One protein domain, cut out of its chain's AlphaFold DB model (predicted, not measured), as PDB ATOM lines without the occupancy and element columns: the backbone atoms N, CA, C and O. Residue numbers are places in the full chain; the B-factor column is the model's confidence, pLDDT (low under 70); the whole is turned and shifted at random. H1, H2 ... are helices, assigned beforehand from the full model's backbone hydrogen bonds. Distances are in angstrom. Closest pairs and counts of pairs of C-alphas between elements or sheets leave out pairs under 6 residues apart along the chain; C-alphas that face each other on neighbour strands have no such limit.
ATOM      1  N   LEU A 298     -38.681 -40.877  -4.074       93.25
ATOM      2  CA  LEU A 298     -38.204 -40.375  -2.781       93.25
ATOM      3  C   LEU A 298     -38.934 -39.098  -2.364       93.25
ATOM      4  O   LEU A 298     -39.450 -39.032  -1.252       93.25
ATOM      5  N   LEU A 299     -39.067 -38.118  -3.259       95.00
ATOM      6  CA  LEU A 299     -39.784 -36.870  -2.979       95.00
ATOM      7  C   LEU A 299     -41.260 -37.125  -2.626       95.00
ATOM      8  O   LEU A 299     -41.785 -36.531  -1.681       95.00
ATOM      9  N   ASN A 300     -41.917 -38.063  -3.320       96.12
ATOM     10  CA  ASN A 300     -43.264 -38.516  -2.968       96.12
ATOM     11  C   ASN A 300     -43.298 -39.196  -1.589       96.12
ATOM     12  O   ASN A 300     -44.202 -38.933  -0.799       96.12
ATOM     13  N   LEU A 301     -42.320 -40.055  -1.283       96.12
ATOM     14  CA  LEU A 301     -42.213 -40.724   0.013       96.12
ATOM     15  C   LEU A 301     -42.020 -39.717   1.159       96.12
ATOM     16  O   LEU A 301     -42.716 -39.819   2.166       96.12
ATOM     17  N   TYR A 302     -41.139 -38.724   0.999       96.50
ATOM     18  CA  TYR A 302     -40.929 -37.674   1.999       96.50
ATOM     19  C   TYR A 302     -42.208 -36.860   2.232       96.50
ATOM     20  O   TYR A 302     -42.554 -36.583   3.377       96.50
ATOM     21  N   ALA A 303     -42.928 -36.498   1.162       95.56
ATOM     22  CA  ALA A 303     -44.178 -35.748   1.253       95.56
ATOM     23  C   ALA A 303     -45.273 -36.539   1.990       95.56
ATOM     24  O   ALA A 303     -45.919 -35.997   2.884       95.56
ATOM     25  N   VAL A 304     -45.437 -37.829   1.670       97.06
ATOM     26  CA  VAL A 304     -46.416 -38.712   2.328       97.06
ATOM     27  C   VAL A 304     -46.068 -38.967   3.793       97.06
ATOM     28  O   VAL A 304     -46.965 -38.949   4.626       97.06
ATOM     29  N   ILE A 305     -44.794 -39.198   4.127       96.19
ATOM     30  CA  ILE A 305     -44.378 -39.426   5.520       96.19
ATOM     31  C   ILE A 305     -44.440 -38.130   6.340       96.19
ATOM     32  O   ILE A 305     -44.695 -38.185   7.535       96.19
ATOM     33  N   ARG A 306     -44.220 -36.955   5.739       94.44
ATOM     34  CA  ARG A 306     -44.284 -35.675   6.464       94.44
ATOM     35  C   ARG A 306     -45.711 -35.267   6.844       94.44
ATOM     36  O   ARG A 306     -45.880 -34.609   7.869       94.44
ATOM     37  N   ASP A 307     -46.710 -35.612   6.034       93.00
ATOM     38  CA  ASP A 307     -48.114 -35.289   6.304       93.00
ATOM     39  C   ASP A 307     -48.768 -36.343   7.223       93.00
ATOM     40  O   ASP A 307     -48.866 -37.504   6.828       93.00
ATOM     41  N   PRO A 308     -49.268 -35.989   8.425       88.56
ATOM     42  CA  PRO A 308     -49.811 -36.975   9.365       88.56
ATOM     43  C   PRO A 308     -51.009 -37.780   8.840       88.56
ATOM     44  O   PRO A 308     -51.191 -38.932   9.237       88.56
ATOM     45  N   VAL A 309     -51.825 -37.212   7.943       91.94
ATOM     46  CA  VAL A 309     -53.006 -37.894   7.388       91.94
ATOM     47  C   VAL A 309     -52.578 -38.906   6.326       91.94
ATOM     48  O   VAL A 309     -53.014 -40.059   6.349       91.94
ATOM     49  N   ALA A 310     -51.685 -38.512   5.419       93.75
ATOM     50  CA  ALA A 310     -51.103 -39.394   4.414       93.75
ATOM     51  C   ALA A 310     -50.219 -40.480   5.049       93.75
ATOM     52  O   ALA A 310     -50.292 -41.633   4.623       93.75
ATOM     53  N   ALA A 311     -49.469 -40.160   6.108       94.06
ATOM     54  CA  ALA A 311     -48.697 -41.119   6.893       94.06
ATOM     55  C   ALA A 311     -49.603 -42.125   7.624       94.06
ATOM     56  O   ALA A 311     -49.307 -43.320   7.630       94.06
ATOM     57  N   GLY A 312     -50.748 -41.685   8.163       91.75
ATOM     58  CA  GLY A 312     -51.771 -42.569   8.735       91.75
ATOM     59  C   GLY A 312     -52.411 -43.499   7.696       91.75
ATOM     60  O   GLY A 312     -52.550 -44.699   7.934       91.75
ATOM     61  N   ARG A 313     -52.722 -42.990   6.493       97.12
ATOM     62  CA  ARG A 313     -53.147 -43.836   5.361       97.12
ATOM     63  C   ARG A 313     -52.051 -44.837   4.971       97.12
ATOM     64  O   ARG A 313     -52.358 -46.007   4.751       97.12
ATOM     65  N   LEU A 314     -50.791 -44.394   4.909       97.62
ATOM     66  CA  LEU A 314     -49.633 -45.223   4.570       97.62
ATOM     67  C   LEU A 314     -49.417 -46.344   5.597       97.62
ATOM     68  O   LEU A 314     -49.188 -47.484   5.201       97.62
ATOM     69  N   TYR A 315     -49.560 -46.041   6.890       95.94
ATOM     70  CA  TYR A 315     -49.524 -47.022   7.976       95.94
ATOM     71  C   TYR A 315     -50.510 -48.161   7.724       95.94
ATOM     72  O   TYR A 315     -50.100 -49.322   7.693       95.94
ATOM     73  N   LEU A 316     -51.784 -47.836   7.473       94.62
ATOM     74  CA  LEU A 316     -52.831 -48.836   7.253       94.62
ATOM     75  C   LEU A 316     -52.520 -49.714   6.035       94.62
ATOM     76  O   LEU A 316     -52.506 -50.939   6.147       94.62
ATOM     77  N   VAL A 317     -52.210 -49.113   4.880       96.31
ATOM     78  CA  VAL A 317     -51.950 -49.905   3.665       96.31
ATOM     79  C   VAL A 317     -50.659 -50.722   3.759       96.31
ATOM     80  O   VAL A 317     -50.602 -51.813   3.195       96.31
ATOM     81  N   CYS A 318     -49.634 -50.261   4.484       95.12
ATOM     82  CA  CYS A 318     -48.435 -51.057   4.751       95.12
ATOM     83  C   CYS A 318     -48.714 -52.208   5.731       95.12
ATOM     84  O   CYS A 318     -48.266 -53.320   5.464       95.12
ATOM     85  N   ALA A 319     -49.482 -51.978   6.802       93.12
ATOM     86  CA  ALA A 319     -49.833 -53.002   7.789       93.12
ATOM     87  C   ALA A 319     -50.650 -54.159   7.184       93.12
ATOM     88  O   ALA A 319     -50.413 -55.318   7.517       93.12
ATOM     89  N   PHE A 320     -51.557 -53.867   6.244       93.19
ATOM     90  CA  PHE A 320     -52.336 -54.890   5.535       93.19
ATOM     91  C   PHE A 320     -51.649 -55.467   4.285       93.19
ATOM     92  O   PHE A 320     -52.192 -56.377   3.661       93.19
ATOM     93  N   THR A 321     -50.460 -54.988   3.902       94.88
ATOM     94  CA  THR A 321     -49.714 -55.553   2.765       94.88
ATOM     95  C   THR A 321     -48.914 -56.786   3.215       94.88
ATOM     96  O   THR A 321     -47.956 -56.636   3.980       94.88
ATOM     97  N   PRO A 322     -49.213 -58.004   2.724       91.69
ATOM     98  CA  PRO A 322     -48.446 -59.195   3.076       91.69
ATOM     99  C   PRO A 322     -47.071 -59.217   2.394       91.69
ATOM    100  O   PRO A 322     -46.929 -58.846   1.225       91.69
ATOM    101  N   PHE A 323     -46.061 -59.757   3.084       90.38
ATOM    102  CA  PHE A 323     -44.747 -60.031   2.493       90.38
ATOM    103  C   PHE A 323     -44.858 -61.176   1.468       90.38
ATOM    104  O   PHE A 323     -44.798 -62.352   1.829       90.38
ATOM    105  N   SER A 324     -45.088 -60.835   0.195       90.25
ATOM    106  CA  SER A 324     -45.456 -61.802  -0.847       90.25
ATOM    107  C   SER A 324     -44.871 -61.484  -2.229       90.25
ATOM    108  O   SER A 324     -44.645 -60.330  -2.594       90.25
ATOM    109  N   ASP A 325     -44.682 -62.530  -3.043       86.75
ATOM    110  CA  ASP A 325     -44.248 -62.423  -4.449       86.75
ATOM    111  C   ASP A 325     -45.302 -61.672  -5.294       86.75
ATOM    112  O   ASP A 325     -44.956 -60.929  -6.208       86.75
ATOM    113  N   GLY A 326     -46.590 -61.798  -4.945       89.44
ATOM    114  CA  GLY A 326     -47.697 -61.067  -5.571       89.44
ATOM    115  C   GLY A 326     -47.588 -59.554  -5.375       89.44
ATOM    116  O   GLY A 326     -47.512 -58.821  -6.361       89.44
ATOM    117  N   GLU A 327     -47.494 -59.104  -4.122       92.69
ATOM    118  CA  GLU A 327     -47.323 -57.684  -3.783       92.69
ATOM    119  C   GLU A 327     -46.017 -57.114  -4.325       92.69
ATOM    120  O   GLU A 327     -45.998 -56.007  -4.861       92.69
ATOM    121  N   PHE A 328     -44.934 -57.892  -4.296       90.69
ATOM    122  CA  PHE A 328     -43.685 -57.485  -4.927       90.69
ATOM    123  C   PHE A 328     -43.857 -57.229  -6.435       90.69
ATOM    124  O   PHE A 328     -43.480 -56.163  -6.918       90.69
ATOM    125  N   ARG A 329     -44.479 -58.156  -7.182       87.75
ATOM    126  CA  ARG A 329     -44.746 -58.002  -8.630       87.75
ATOM    127  C   ARG A 329     -45.769 -56.908  -8.960       87.75
ATOM    128  O   ARG A 329     -45.818 -56.458 -10.105       87.75
ATOM    129  N   LEU A 330     -46.598 -56.501  -8.001       90.00
ATOM    130  CA  LEU A 330     -47.463 -55.327  -8.118       90.00
ATOM    131  C   LEU A 330     -46.655 -54.036  -7.909       90.00
ATOM    132  O   LEU A 330     -46.781 -53.092  -8.685       90.00
ATOM    133  N   ALA A 331     -45.778 -54.019  -6.906       90.69
ATOM    134  CA  ALA A 331     -44.946 -52.880  -6.535       90.69
ATOM    135  C   ALA A 331     -43.809 -52.571  -7.527       90.69
ATOM    136  O   ALA A 331     -43.367 -51.423  -7.623       90.69
ATOM    137  N   THR A 332     -43.352 -53.553  -8.309       85.69
ATOM    138  CA  THR A 332     -42.441 -53.311  -9.443       85.69
ATOM    139  C   THR A 332     -43.109 -52.553 -10.594       85.69
ATOM    140  O   THR A 332     -42.418 -51.870 -11.351       85.69
ATOM    141  N   ARG A 333     -44.445 -52.601 -10.709       87.06
ATOM    142  CA  ARG A 333     -45.211 -51.807 -11.681       87.06
ATOM    143  C   ARG A 333     -45.356 -50.377 -11.158       87.06
ATOM    144  O   ARG A 333     -46.271 -50.083 -10.378       87.06
ATOM    145  N   ARG A 334     -44.435 -49.505 -11.584       83.56
ATOM    146  CA  ARG A 334     -44.459 -48.064 -11.289       83.56
ATOM    147  C   ARG A 334     -45.799 -47.460 -11.720       83.56
ATOM    148  O   ARG A 334     -46.317 -47.766 -12.791       83.56
ATOM    149  N   LEU A 335     -46.353 -46.615 -10.859       86.44
ATOM    150  CA  LEU A 335     -47.564 -45.849 -11.134       86.44
ATOM    151  C   LEU A 335     -47.206 -44.490 -11.753       86.44
ATOM    152  O   LEU A 335     -46.116 -43.978 -11.485       86.44
ATOM    153  N   PRO A 336     -48.101 -43.899 -12.562       88.44
ATOM    154  CA  PRO A 336     -47.898 -42.558 -13.094       88.44
ATOM    155  C   PRO A 336     -47.940 -41.506 -11.967       88.44
ATOM    156  O   PRO A 336     -48.419 -41.771 -10.864       88.44
ATOM    157  N   ALA A 337     -47.383 -40.320 -12.224       85.62
ATOM    158  CA  ALA A 337     -47.153 -39.293 -11.199       85.62
ATOM    159  C   ALA A 337     -48.440 -38.707 -10.577       85.62
ATOM    160  O   ALA A 337     -48.394 -38.178  -9.470       85.62
ATOM    161  N   ASP A 338     -49.558 -38.830 -11.293       87.44
ATOM    162  CA  ASP A 338     -50.927 -38.416 -10.965       87.44
ATOM    163  C   ASP A 338     -51.730 -39.471 -10.172       87.44
ATOM    164  O   ASP A 338     -52.838 -39.186  -9.719       87.44
ATOM    165  N   ALA A 339     -51.190 -40.679  -9.970       92.81
ATOM    166  CA  ALA A 339     -51.802 -41.693  -9.112       92.81
ATOM    167  C   ALA A 339     -51.704 -41.328  -7.616       92.81
ATOM    168  O   ALA A 339     -50.839 -40.547  -7.218       92.81
ATOM    169  N   ASP A 340     -52.550 -41.950  -6.779       95.38
ATOM    170  CA  ASP A 340     -52.592 -41.700  -5.328       95.38
ATOM    171  C   ASP A 340     -51.183 -41.748  -4.696       95.38
ATOM    172  O   ASP A 340     -50.509 -42.785  -4.767       95.38
ATOM    173  N   PRO A 341     -50.716 -40.650  -4.066       96.75
ATOM    174  CA  PRO A 341     -49.351 -40.557  -3.562       96.75
ATOM    175  C   PRO A 341     -49.063 -41.585  -2.463       96.75
ATOM    176  O   PRO A 341     -47.926 -42.050  -2.352       96.75
ATOM    177  N   VAL A 342     -50.079 -42.000  -1.694       97.88
ATOM    178  CA  VAL A 342     -49.938 -43.032  -0.657       97.88
ATOM    179  C   VAL A 342     -49.681 -44.406  -1.279       97.88
ATOM    180  O   VAL A 342     -48.716 -45.061  -0.890       97.88
ATOM    181  N   GLU A 343     -50.448 -44.830  -2.288       96.69
ATOM    182  CA  GLU A 343     -50.159 -46.073  -3.024       96.69
ATOM    183  C   GLU A 343     -48.796 -46.016  -3.746       96.69
ATOM    184  O   GLU A 343     -48.050 -47.001  -3.742       96.69
ATOM    185  N   ARG A 344     -48.404 -44.859  -4.309       96.44
ATOM    186  CA  ARG A 344     -47.054 -44.657  -4.877       96.44
ATOM    187  C   ARG A 344     -45.953 -44.865  -3.826       96.44
ATOM    188  O   ARG A 344     -44.972 -45.570  -4.090       96.44
ATOM    189  N   ALA A 345     -46.120 -44.297  -2.630       96.75
ATOM    190  CA  ALA A 345     -45.197 -44.478  -1.511       96.75
ATOM    191  C   ALA A 345     -45.162 -45.945  -1.054       96.75
ATOM    192  O   ALA A 345     -44.082 -46.531  -0.980       96.75
ATOM    193  N   ARG A 346     -46.330 -46.577  -0.858       96.62
ATOM    194  CA  ARG A 346     -46.450 -47.995  -0.490       96.62
ATOM    195  C   ARG A 346     -45.690 -48.886  -1.468       96.62
ATOM    196  O   ARG A 346     -44.850 -49.666  -1.027       96.62
ATOM    197  N   ARG A 347     -45.899 -48.742  -2.784       94.50
ATOM    198  CA  ARG A 347     -45.171 -49.530  -3.799       94.50
ATOM    199  C   ARG A 347     -43.664 -49.316  -3.738       94.50
ATOM    200  O   ARG A 347     -42.919 -50.288  -3.822       94.50
ATOM    201  N   THR A 348     -43.205 -48.084  -3.537       93.62
ATOM    202  CA  THR A 348     -41.772 -47.792  -3.378       93.62
ATOM    203  C   THR A 348     -41.193 -48.552  -2.181       93.62
ATOM    204  O   THR A 348     -40.207 -49.277  -2.325       93.62
ATOM    205  N   ILE A 349     -41.843 -48.481  -1.014       94.38
ATOM    206  CA  ILE A 349     -41.380 -49.171   0.197       94.38
ATOM    207  C   ILE A 349     -41.451 -50.697   0.010       94.38
ATOM    208  O   ILE A 349     -40.451 -51.372   0.236       94.38
ATOM    209  N   VAL A 350     -42.576 -51.242  -0.465       93.31
ATOM    210  CA  VAL A 350     -42.797 -52.683  -0.711       93.31
ATOM    211  C   VAL A 350     -41.745 -53.252  -1.657       93.31
ATOM    212  O   VAL A 350     -41.085 -54.242  -1.332       93.31
ATOM    213  N   ARG A 351     -41.519 -52.600  -2.805       90.44
ATOM    214  CA  ARG A 351     -40.503 -53.006  -3.783       90.44
ATOM    215  C   ARG A 351     -39.126 -53.078  -3.127       90.44
ATOM    216  O   ARG A 351     -38.445 -54.090  -3.256       90.44
ATOM    217  N   HIS A 352     -38.741 -52.061  -2.357       88.44
ATOM    218  CA  HIS A 352     -37.428 -51.985  -1.710       88.44
ATOM    219  C   HIS A 352     -37.279 -52.914  -0.486       88.44
ATOM    220  O   HIS A 352     -36.189 -53.446  -0.230       88.44
ATOM    221  N   ALA A 353     -38.369 -53.188   0.230       89.44
ATOM    222  CA  ALA A 353     -38.436 -54.148   1.326       89.44
ATOM    223  C   ALA A 353     -38.355 -55.601   0.832       89.44
ATOM    224  O   ALA A 353     -37.699 -56.417   1.479       89.44
ATOM    225  N   MET A 354     -38.945 -55.917  -0.326       89.88
ATOM    226  CA  MET A 354     -39.098 -57.292  -0.824       89.88
ATOM    227  C   MET A 354     -38.105 -57.688  -1.936       89.88
ATOM    228  O   MET A 354     -37.885 -58.883  -2.137       89.88
ATOM    229  N   GLN A 355     -37.438 -56.741  -2.613       84.81
ATOM    230  CA  GLN A 355     -36.407 -57.046  -3.627       84.81
ATOM    231  C   GLN A 355     -35.103 -57.579  -3.032       84.81
ATOM    232  O   GLN A 355     -34.617 -57.067  -2.018       84.81
ATOM    233  N   LEU A 356     -34.474 -58.565  -3.679       77.88
ATOM    234  CA  LEU A 356     -33.224 -59.179  -3.212       77.88
ATOM    235  C   LEU A 356     -32.068 -58.168  -3.098       77.88
ATOM    236  O   LEU A 356     -31.407 -58.092  -2.060       77.88
ATOM    237  N   SER A 357     -31.879 -57.341  -4.129       69.75
ATOM    238  CA  SER A 357     -30.836 -56.308  -4.232       69.75
ATOM    239  C   SER A 357     -31.471 -54.917  -4.370       69.75
ATOM    240  O   SER A 357     -32.455 -54.806  -5.095       69.75
ATOM    241  N   PRO A 358     -30.949 -53.864  -3.706       60.88
ATOM    242  CA  PRO A 358     -31.559 -52.531  -3.676       60.88
ATOM    243  C   PRO A 358     -31.256 -51.702  -4.942       60.88
ATOM    244  O   PRO A 358     -30.838 -50.557  -4.834       60.88
ATOM    245  N   ASP A 359     -31.387 -52.293  -6.129       60.69
ATOM    246  CA  ASP A 359     -31.147 -51.584  -7.395       60.69
ATOM    247  C   ASP A 359     -32.285 -50.589  -7.684       60.69
ATOM    248  O   ASP A 359     -33.435 -50.847  -7.315       60.69
ATOM    249  N   VAL A 360     -31.961 -49.452  -8.305       56.78
ATOM    250  CA  VAL A 360     -32.899 -48.333  -8.541       56.78
ATOM    251  C   VAL A 360     -33.132 -48.086 -10.039       56.78
ATOM    252  O   VAL A 360     -34.085 -47.398 -10.409       56.78
ATOM    253  N   ARG A 361     -32.316 -48.684 -10.922       55.44
ATOM    254  CA  ARG A 361     -32.481 -48.578 -12.384       55.44
ATOM    255  C   ARG A 361     -33.853 -49.104 -12.849       55.44
ATOM    256  O   ARG A 361     -34.448 -49.991 -12.236       55.44
ATOM    257  N   GLY A 362     -34.368 -48.497 -13.921       46.00
ATOM    258  CA  GLY A 362     -35.714 -48.740 -14.452       46.00
ATOM    259  C   GLY A 362     -35.955 -50.184 -14.907       46.00
ATOM    260  O   GLY A 362     -35.031 -50.855 -15.344       46.00
ATOM    261  N   GLU A 363     -37.218 -50.616 -14.796       45.78
ATOM    262  CA  GLU A 363     -37.741 -51.961 -15.098       45.78
ATOM    263  C   GLU A 363     -36.948 -53.129 -14.479       45.78
ATOM    264  O   GLU A 363     -35.887 -53.550 -14.932       45.78
ATOM    265  N   THR A 364     -37.513 -53.706 -13.414       45.88
ATOM    266  CA  THR A 364     -36.877 -54.704 -12.540       45.88
ATOM    267  C   THR A 364     -36.719 -56.093 -13.180       45.88
ATOM    268  O   THR A 364     -37.286 -57.075 -12.699       45.88
ATOM    269  N   ALA A 365     -35.918 -56.200 -14.238       43.00
ATOM    270  CA  ALA A 365     -35.561 -57.465 -14.878       43.00
ATOM    271  C   ALA A 365     -34.466 -58.253 -14.120       43.00
ATOM    272  O   ALA A 365     -34.242 -59.423 -14.415       43.00
ATOM    273  N   VAL A 379     -35.959 -63.127   9.619       73.94
ATOM    274  CA  VAL A 379     -36.524 -63.159   8.259       73.94
ATOM    275  C   VAL A 379     -37.014 -61.768   7.850       73.94
ATOM    276  O   VAL A 379     -37.463 -60.995   8.693       73.94
ATOM    277  N   ALA A 380     -36.940 -61.438   6.557       79.12
ATOM    278  CA  ALA A 380     -37.323 -60.109   6.061       79.12
ATOM    279  C   ALA A 380     -38.821 -59.786   6.238       79.12
ATOM    280  O   ALA A 380     -39.183 -58.615   6.283       79.12
ATOM    281  N   SER A 381     -39.675 -60.801   6.395       84.06
ATOM    282  CA  SER A 381     -41.085 -60.631   6.760       84.06
ATOM    283  C   SER A 381     -41.272 -60.040   8.162       84.06
ATOM    284  O   SER A 381     -42.120 -59.175   8.321       84.06
ATOM    285  N   ALA A 382     -40.449 -60.416   9.148       82.31
ATOM    286  CA  ALA A 382     -40.503 -59.852  10.506       82.31
ATOM    287  C   ALA A 382     -39.919 -58.420  10.581       82.31
ATOM    288  O   ALA A 382     -40.296 -57.608  11.426       82.31
ATOM    289  N   ASP A 383     -38.996 -58.082   9.674       83.44
ATOM    290  CA  ASP A 383     -38.532 -56.699   9.488       83.44
ATOM    291  C   ASP A 383     -39.641 -55.823   8.873       83.44
ATOM    292  O   ASP A 383     -39.843 -54.687   9.301       83.44
ATOM    293  N   TRP A 384     -40.403 -56.379   7.922       89.69
ATOM    294  CA  TRP A 384     -41.567 -55.739   7.303       89.69
ATOM    295  C   TRP A 384     -42.744 -55.547   8.266       89.69
ATOM    296  O   TRP A 384     -43.292 -54.453   8.328       89.69
ATOM    297  N   GLU A 385     -43.094 -56.572   9.044       87.56
ATOM    298  CA  GLU A 385     -44.169 -56.555  10.051       87.56
ATOM    299  C   GLU A 385     -44.079 -55.342  10.989       87.56
ATOM    300  O   GLU A 385     -45.073 -54.690  11.283       87.56
ATOM    301  N   THR A 386     -42.856 -54.984  11.383       86.88
ATOM    302  CA  THR A 386     -42.579 -53.876  12.307       86.88
ATOM    303  C   THR A 386     -42.283 -52.540  11.605       86.88
ATOM    304  O   THR A 386     -41.929 -51.557  12.261       86.88
ATOM    305  N   PHE A 387     -42.374 -52.470  10.269       91.06
ATOM    306  CA  PHE A 387     -42.150 -51.231   9.515       91.06
ATOM    307  C   PHE A 387     -43.231 -50.158   9.751       91.06
ATOM    308  O   PHE A 387     -42.832 -49.021  10.015       91.06
ATOM    309  N   PRO A 388     -44.552 -50.459   9.699       92.31
ATOM    310  CA  PRO A 388     -45.598 -49.442   9.835       92.31
ATOM    311  C   PRO A 388     -45.474 -48.635  11.130       92.31
ATOM    312  O   PRO A 388     -45.550 -47.410  11.094       92.31
ATOM    313  N   GLU A 389     -45.182 -49.295  12.255       88.94
ATOM    314  CA  GLU A 389     -45.002 -48.663  13.573       88.94
ATOM    315  C   GLU A 389     -43.968 -47.524  13.571       88.94
ATOM    316  O   GLU A 389     -44.113 -46.544  14.298       88.94
ATOM    317  N   ALA A 390     -42.936 -47.614  12.726       91.12
ATOM    318  CA  ALA A 390     -41.883 -46.605  12.660       91.12
ATOM    319  C   ALA A 390     -42.297 -45.323  11.911       91.12
ATOM    320  O   ALA A 390     -41.591 -44.316  12.007       91.12
ATOM    321  N   LEU A 391     -43.425 -45.328  11.187       92.50
ATOM    322  CA  LEU A 391     -43.900 -44.158  10.441       92.50
ATOM    323  C   LEU A 391     -44.219 -42.976  11.365       92.50
ATOM    324  O   LEU A 391     -43.983 -41.837  10.969       92.50
ATOM    325  N   ALA A 392     -44.686 -43.217  12.595       89.19
ATOM    326  CA  ALA A 392     -44.967 -42.153  13.562       89.19
ATOM    327  C   ALA A 392     -43.696 -41.359  13.931       89.19
ATOM    328  O   ALA A 392     -43.674 -40.130  13.806       89.19
ATOM    329  N   ASP A 393     -42.610 -42.058  14.285       91.56
ATOM    330  CA  ASP A 393     -41.304 -41.447  14.573       91.56
ATOM    331  C   ASP A 393     -40.766 -40.686  13.347       91.56
ATOM    332  O   ASP A 393     -40.279 -39.559  13.462       91.56
ATOM    333  N   MET A 394     -40.876 -41.278  12.149       94.62
ATOM    334  CA  MET A 394     -40.425 -40.657  10.895       94.62
ATOM    335  C   MET A 394     -41.215 -39.382  10.561       94.62
ATOM    336  O   MET A 394     -40.614 -38.375  10.183       94.62
ATOM    337  N   THR A 395     -42.538 -39.400  10.755       94.19
ATOM    338  CA  THR A 395     -43.438 -38.250  10.557       94.19
ATOM    339  C   THR A 395     -43.021 -37.094  11.465       94.19
ATOM    340  O   THR A 395     -42.749 -35.981  11.005       94.19
ATOM    341  N   ALA A 396     -42.864 -37.369  12.764       90.50
ATOM    342  CA  ALA A 396     -42.432 -36.376  13.743       90.50
ATOM    343  C   ALA A 396     -41.003 -35.857  13.467       90.50
ATOM    344  O   ALA A 396     -40.704 -34.671  13.669       90.50
TER     345      ALA A 396
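This is residues 298 to 365 and 379 to 396 of the 534 residues of the protein "D12 class N6 adenine-specific DNA methyltransferase" of Methylorubrum extorquens (strain ATCC 14718 / DSM 1338 / JCM 2805 / NCIMB 9133 / AM1) (UniProt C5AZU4). The longest helix, H4, runs through the core with H1, H2 and H3 packed round it, while H6 runs side by side with H2. The printed part has 86 residues with six named helices, H1 to H6 in chain order, and no named strand: all helix. It is compact, with a radius of gyration of the C-alphas of 12.4 A and spans of 35 by 32 by 19 A.

Start at the hub, H4, residues 341 to 354. H3, residues 325 to 331, forms a hairpin with it; their closest C-alphas, Ala 331 and Arg 347, are 4.3 A apart. H1, residues 298 to 306, touches H4, closest at C-alphas 301 and 345, 5.0 A. H2, residues 308 to 319, touches residues 342 to 346 of H4 alone, closest at C-alphas 314 and 342, 5.7 A. H6, residues 388 to 396, touches H2 at a shallow tilt of 17 degrees, opposite ways, closest at C-alphas 388 and 315, 5.0 A. H5, residues 380 to 385, only just touches H4, with 3 pairs of C-alphas within 8 A, closest at C-alphas 384 and 353, 6.9 A, and residues 353 to 354 of H4 alone. Every O i to N i+4 pair is within hydrogen-bond range in H1 to H5, and 3 of 5 in H6.

Find C-alpha 298 at (-38.204, -40.375, -2.781), where H1 begins. H4 runs 19.8 A and H2 16.1 A; H6 ends at C-alpha 396, (-42.432, -36.376, 13.743).

Residues 366 to 378 are not printed; C-alphas 365 and 379 are 23.8 A apart across this cut. Look for pLDDT under 70 at residues 357 to 365.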